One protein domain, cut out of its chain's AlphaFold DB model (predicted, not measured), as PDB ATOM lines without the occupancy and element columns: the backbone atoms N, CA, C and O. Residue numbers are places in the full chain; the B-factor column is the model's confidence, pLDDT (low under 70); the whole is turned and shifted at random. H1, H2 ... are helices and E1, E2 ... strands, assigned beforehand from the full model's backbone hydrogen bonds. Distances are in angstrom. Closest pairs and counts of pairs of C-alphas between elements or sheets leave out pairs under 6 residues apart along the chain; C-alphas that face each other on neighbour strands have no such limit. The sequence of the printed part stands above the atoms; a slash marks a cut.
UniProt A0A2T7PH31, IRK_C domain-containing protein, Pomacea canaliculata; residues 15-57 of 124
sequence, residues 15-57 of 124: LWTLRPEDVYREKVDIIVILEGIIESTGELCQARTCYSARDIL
ATOM      1  N   LEU A  15      12.882  42.062 105.058       72.31
ATOM      2  CA  LEU A  15      13.590  42.728 106.139       72.31
ATOM      3  C   LEU A  15      13.844  44.216 105.856       72.31
ATOM      4  O   LEU A  15      13.883  44.996 106.799       72.31
ATOM      5  N   TRP A  16      13.935  44.637 104.588       69.38
ATOM      6  CA  TRP A  16      14.102  46.055 104.238       69.38
ATOM      7  C   TRP A  16      12.915  46.934 104.657       69.38
ATOM      8  O   TRP A  16      13.109  48.077 105.052       69.38
ATOM      9  N   THR A  17      11.698  46.385 104.663       72.94
ATOM     10  CA  THR A  17      10.495  47.126 105.089       72.94
ATOM     11  C   THR A  17      10.255  47.109 106.602       72.94
ATOM     12  O   THR A  17       9.380  47.829 107.091       72.94
ATOM     13  N   LEU A  18      11.014  46.298 107.350       74.25
ATOM     14  CA  LEU A  18      10.805  46.084 108.779       74.25
ATOM     15  C   LEU A  18      11.365  47.241 109.607       74.25
ATOM     16  O   LEU A  18      12.542  47.594 109.516       74.25
ATOM     17  N   ARG A  19      10.520  47.823 110.465       73.62
ATOM     18  CA  ARG A  19      10.959  48.815 111.455       73.62
ATOM     19  C   ARG A  19      11.343  48.125 112.760       73.62
ATOM     20  O   ARG A  19      10.734  47.112 113.103       73.62
ATOM     21  N   PRO A  20      12.253  48.705 113.561       75.12
ATOM     22  CA  PRO A  20      12.666  48.116 114.835       75.12
ATOM     23  C   PRO A  20      11.502  47.818 115.784       75.12
ATOM     24  O   PRO A  20      11.544  46.857 116.544       75.12
ATOM     25  N   GLU A  21      10.467  48.660 115.770       76.25
ATOM     26  CA  GLU A  21       9.284  48.493 116.612       76.25
ATOM     27  C   GLU A  21       8.347  47.389 116.100       76.25
ATOM     28  O   GLU A  21       7.585  46.826 116.888       76.25
ATOM     29  N   ASP A  22       8.394  47.095 114.800       76.19
ATOM     30  CA  ASP A  22       7.533  46.124 114.125       76.19
ATOM     31  C   ASP A  22       8.104  44.702 114.216       76.19
ATOM     32  O   ASP A  22       7.334  43.767 114.432       76.19
ATOM     33  N   VAL A  23       9.439  44.559 114.263       76.25
ATOM     34  CA  VAL A  23      10.138  43.268 114.445       76.25
ATOM     35  C   VAL A  23       9.561  42.460 115.611       76.25
ATOM     36  O   VAL A  23       9.287  41.277 115.457       76.25
ATOM     37  N   TYR A  24       9.304  43.092 116.761       75.00
ATOM     38  CA  TYR A  24       8.758  42.397 117.937       75.00
ATOM     39  C   TYR A  24       7.273  42.020 117.810       75.00
ATOM     40  O   TYR A  24       6.772  41.211 118.596       75.00
ATOM     41  N   ARG A  25       6.541  42.645 116.881       76.38
ATOM     42  CA  ARG A  25       5.112  42.403 116.632       76.38
ATOM     43  C   ARG A  25       4.885  41.362 115.542       76.38
ATOM     44  O   ARG A  25       3.845  40.702 115.545       76.38
ATOM     45  N   GLU A  26       5.828  41.216 114.623       72.94
ATOM     46  CA  GLU A  26       5.747  40.249 113.538       72.94
ATOM     47  C   GLU A  26       6.219  38.856 113.963       72.94
ATOM     48  O   GLU A  26       7.106  38.676 114.793       72.94
ATOM     49  N   LYS A  27       5.591  37.832 113.378       78.25
ATOM     50  CA  LYS A  27       6.014  36.436 113.523       78.25
ATOM     51  C   LYS A  27       7.061  36.137 112.457       78.25
ATOM     52  O   LYS A  27       6.743  35.533 111.435       78.25
ATOM     53  N   VAL A  28       8.268  36.645 112.675       79.62
ATOM     54  CA  VAL A  28       9.432  36.403 111.819       79.62
ATOM     55  C   VAL A  28      10.420  35.480 112.519       79.62
ATOM     56  O   VAL A  28      10.734  35.676 113.692       79.62
ATOM     57  N   ASP A  29      10.905  34.502 111.758       88.12
ATOM     58  CA  ASP A  29      11.964  33.574 112.140       88.12
ATOM     59  C   ASP A  29      13.077  33.664 111.087       88.12
ATOM     60  O   ASP A  29      12.828  33.516 109.887       88.12
ATOM     61  N   ILE A  30      14.305  33.934 111.528       89.12
ATOM     62  CA  ILE A  30      15.494  33.996 110.676       89.12
ATOM     63  C   ILE A  30      16.253  32.685 110.820       89.12
ATOM     64  O   ILE A  30      16.834  32.403 111.867       89.12
ATOM     65  N   ILE A  31      16.287  31.904 109.745       94.44
ATOM     66  CA  ILE A  31      17.072  30.673 109.677       94.44
ATOM     67  C   ILE A  31      18.444  31.011 109.098       94.44
ATOM     68  O   ILE A  31      18.544  31.521 107.983       94.44
ATOM     69  N   VAL A  32      19.499  30.700 109.846       95.81
ATOM     70  CA  VAL A  32      20.886  30.834 109.397       95.81
ATOM     71  C   VAL A  32      21.431  29.448 109.096       95.81
ATOM     72  O   VAL A  32      21.351  28.543 109.928       95.81
ATOM     73  N   ILE A  33      21.981  29.296 107.897       97.75
ATOM     74  CA  ILE A  33      22.582  28.060 107.410       97.75
ATOM     75  C   ILE A  33      24.032  28.368 107.053       97.75
ATOM     76  O   ILE A  33      24.295  29.246 106.235       97.75
ATOM     77  N   LEU A  34      24.958  27.647 107.676       97.62
ATOM     78  CA  LEU A  34      26.373  27.654 107.340       97.62
ATOM     79  C   LEU A  34      26.707  26.314 106.689       97.62
ATOM     80  O   LEU A  34      26.590  25.275 107.336       97.62
ATOM     81  N   GLU A  35      27.122  26.350 105.429       97.94
ATOM     82  CA  GLU A  35      27.587  25.185 104.676       97.94
ATOM     83  C   GLU A  35      29.075  25.334 104.372       97.94
ATOM     84  O   GLU A  35      29.546  26.420 104.035       97.94
ATOM     85  N   GLY A  36      29.821  24.241 104.500       97.31
ATOM     86  CA  GLY A  36      31.252  24.233 104.228       97.31
ATOM     87  C   GLY A  36      31.814  22.822 104.185       97.31
ATOM     88  O   GLY A  36      31.196  21.880 104.673       97.31
ATOM     89  N   ILE A  37      32.991  22.671 103.588       98.19
ATOM     90  CA  ILE A  37      33.706  21.395 103.552       98.19
ATOM     91  C   ILE A  37      34.730  21.391 104.684       98.19
ATOM     92  O   ILE A  37      35.479  22.353 104.849       98.19
ATOM     93  N   ILE A  38      34.764  20.311 105.462       96.94
ATOM     94  CA  ILE A  38      35.772  20.120 106.504       96.94
ATOM     95  C   ILE A  38      37.082  19.729 105.825       96.94
ATOM     96  O   ILE A  38      37.168  18.668 105.210       96.94
ATOM     97  N   GLU A  39      38.115  20.561 105.957       97.06
ATOM     98  CA  GLU A  39      39.394  20.367 105.262       97.06
ATOM     99  C   GLU A  39      40.035  19.003 105.564       97.06
ATOM    100  O   GLU A  39      40.505  18.322 104.657       97.06
ATOM    101  N   SER A  40      40.000  18.561 106.825       96.69
ATOM    102  CA  SER A  40      40.645  17.313 107.247       96.69
ATOM    103  C   SER A  40      39.938  16.041 106.770       96.69
ATOM    104  O   SER A  40      40.584  14.998 106.690       96.69
ATOM    105  N   THR A  41      38.627  16.089 106.506       95.75
ATOM    106  CA  THR A  41      37.837  14.899 106.128       95.75
ATOM    107  C   THR A  41      37.316  14.941 104.694       95.75
ATOM    108  O   THR A  41      36.957  13.901 104.150       95.75
ATOM    109  N   GLY A  42      37.271  16.119 104.067       96.12
ATOM    110  CA  GLY A  42      36.628  16.330 102.770       96.12
ATOM    111  C   GLY A  42      35.101  16.203 102.812       96.12
ATOM    112  O   GLY A  42      34.458  16.217 101.763       96.12
ATOM    113  N   GLU A  43      34.507  16.069 104.001       97.88
ATOM    114  CA  GLU A  43      33.064  15.914 104.167       97.88
ATOM    115  C   GLU A  43      32.353  17.267 104.157       97.88
ATOM    116  O   GLU A  43      32.862  18.274 104.660       97.88
ATOM    117  N   LEU A  44      31.138  17.276 103.611       97.25
ATOM    118  CA  LEU A  44      30.254  18.431 103.668       97.25
ATOM    119  C   LEU A  44      29.641  18.546 105.070       97.25
ATOM    120  O   LEU A  44      29.007  17.612 105.560       97.25
ATOM    121  N   CYS A  45      29.781  19.715 105.681       96.88
ATOM    122  CA  CYS A  45      29.157  20.080 106.942       96.88
ATOM    123  C   CYS A  45      28.094  21.156 106.715       96.88
ATOM    124  O   CYS A  45      28.273  22.079 105.917       96.88
ATOM    125  N   GLN A  46      26.995  21.045 107.460       98.00
ATOM    126  CA  GLN A  46      25.928  22.033 107.485       98.00
ATOM    127  C   GLN A  46      25.507  22.304 108.932       98.00
ATOM    128  O   GLN A  46      24.918  21.447 109.595       98.00
ATOM    129  N   ALA A  47      25.766  23.518 109.412       97.12
ATOM    130  CA  ALA A  47      25.265  24.009 110.688       97.12
ATOM    131  C   ALA A  47      24.034  24.892 110.452       97.12
ATOM    132  O   ALA A  47      24.011  25.721 109.544       97.12
ATOM    133  N   ARG A  48      22.988  24.702 111.260       98.06
ATOM    134  CA  ARG A  48      21.722  25.438 111.142       98.06
ATOM    135  C   ARG A  48      21.313  25.984 112.497       98.06
ATOM    136  O   ARG A  48      21.350  25.251 113.483       98.06
ATOM    137  N   THR A  49      20.879  27.236 112.528       96.75
ATOM    138  CA  THR A  49      20.268  27.859 113.706       96.75
ATOM    139  C   THR A  49      19.081  28.725 113.291       96.75
ATOM    140  O   THR A  49      18.931  29.059 112.114       96.75
ATOM    141  N   CYS A  50      18.215  29.055 114.243       95.19
ATOM    142  CA  CYS A  50      17.032  29.874 114.026       95.19
ATOM    143  C   CYS A  50      16.939  30.944 115.116       95.19
ATOM    144  O   CYS A  50      17.120  30.632 116.292       95.19
ATOM    145  N   TYR A  51      16.630  32.173 114.712       92.69
ATOM    146  CA  TYR A  51      16.376  33.302 115.598       92.69
ATOM    147  C   TYR A  51      14.949  33.789 115.395       92.69
ATOM    148  O   TYR A  51      14.582  34.212 114.299       92.69
ATOM    149  N   SER A  52      14.153  33.751 116.453       89.81
ATOM    150  CA  SER A  52      12.825  34.348 116.460       89.81
ATOM    151  C   SER A  52      12.918  35.868 116.597       89.81
ATOM    152  O   SER A  52      13.940  36.413 117.017       89.81
ATOM    153  N   ALA A  53      11.811  36.568 116.352       86.75
ATOM    154  CA  ALA A  53      11.677  38.002 116.623       86.75
ATOM    155  C   ALA A  53      12.192  38.447 118.011       86.75
ATOM    156  O   ALA A  53      12.637  39.581 118.174       86.75
ATOM    157  N   ARG A  54      12.129  37.570 119.023       85.81
ATOM    158  CA  ARG A  54      12.575  37.869 120.395       85.81
ATOM    159  C   ARG A  54      14.088  37.805 120.568       85.81
ATOM    160  O   ARG A  54      14.605  38.440 121.481       85.81
ATOM    161  N   ASP A  55      14.770  37.069 119.701       89.69
ATOM    162  CA  ASP A  55      16.222  36.893 119.737       89.69
ATOM    163  C   ASP A  55      16.946  38.038 119.001       89.69
ATOM    164  O   ASP A  55      18.169  38.160 119.059       89.69
ATOM    165  N   ILE A  56      16.193  38.911 118.320       88.12
ATOM    166  CA  ILE A  56      16.716  40.027 117.531       88.12
ATOM    167  C   ILE A  56      16.728  41.305 118.376       88.12
ATOM    168  O   ILE A  56      15.697  41.933 118.623       88.12
ATOM    169  N   LEU A  57      17.925  41.747 118.767       88.44
ATOM    170  CA  LEU A  57      18.126  42.965 119.556       88.44
ATOM    171  C   LEU A  57      18.507  44.155 118.668       88.44
ATOM    172  O   LEU A  57      19.675  44.378 118.343       88.44
TER     173      LEU A  57
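This is residues 15 to 57 of the 124 residues of the protein "IRK_C domain-containing protein" of Pomacea canaliculata (UniProt A0A2T7PH31). The model is a long, narrow hairpin of two strands, E1 and E2, side by side, with a very short helix, H1, beyond the end where E1 begins and E2 finishes. The hairpin makes most of the length, and its turn, residues 38 to 43, sticks out free at the far end. The printed part has 43 residues, with one named helix and two named strands in the order H1, E1, E2; the sheet, E1 - E2, is antiparallel and the class is mostly strand. The whole is extended, a rod with a radius of gyration of the C-alphas of 15.3 A and spans of 45 by 18 by 15 A.

Find C-alpha 29 at (11.964, 33.574, 112.140); from there E1, residues 29 to 37, runs 26.4 A to C-alpha 37 at (33.706, 21.395, 103.552). E2, residues 44 to 52, comes back over 26.8 A and ends at C-alpha 52, (12.825, 34.348, 116.460). Look before E1 for H1, residues 20 to 23, which is 5.5 A long.

E1 and E2 form a hairpin, antiparallel at 165 degrees between their directions. At one end the C-alphas of Asp 29 and Ser 52 face each other at 4.5 A, and at the other those of Ile 37 and Leu 44 at 4.6 A. Look between the strands for N 34 and O 47, and for N 47 and O 34, each pair within hydrogen-bond range at 2.8 A. H1 and E2 are apart. H1 is too short for any O i to N i+4 pair, and its one O i to N i+3 pair is not within range.

The C-alphas of Glu 21 and Thr 41 are the two farthest apart, 45.3 A. The printed part, residues 15 to 57, has no cut. The link from H1 to E1 is tight with 5 residues, and that from E1 to E2 is short with 6. The mean pLDDT of the printed part is 88.0, and residue 16 alone is under 70.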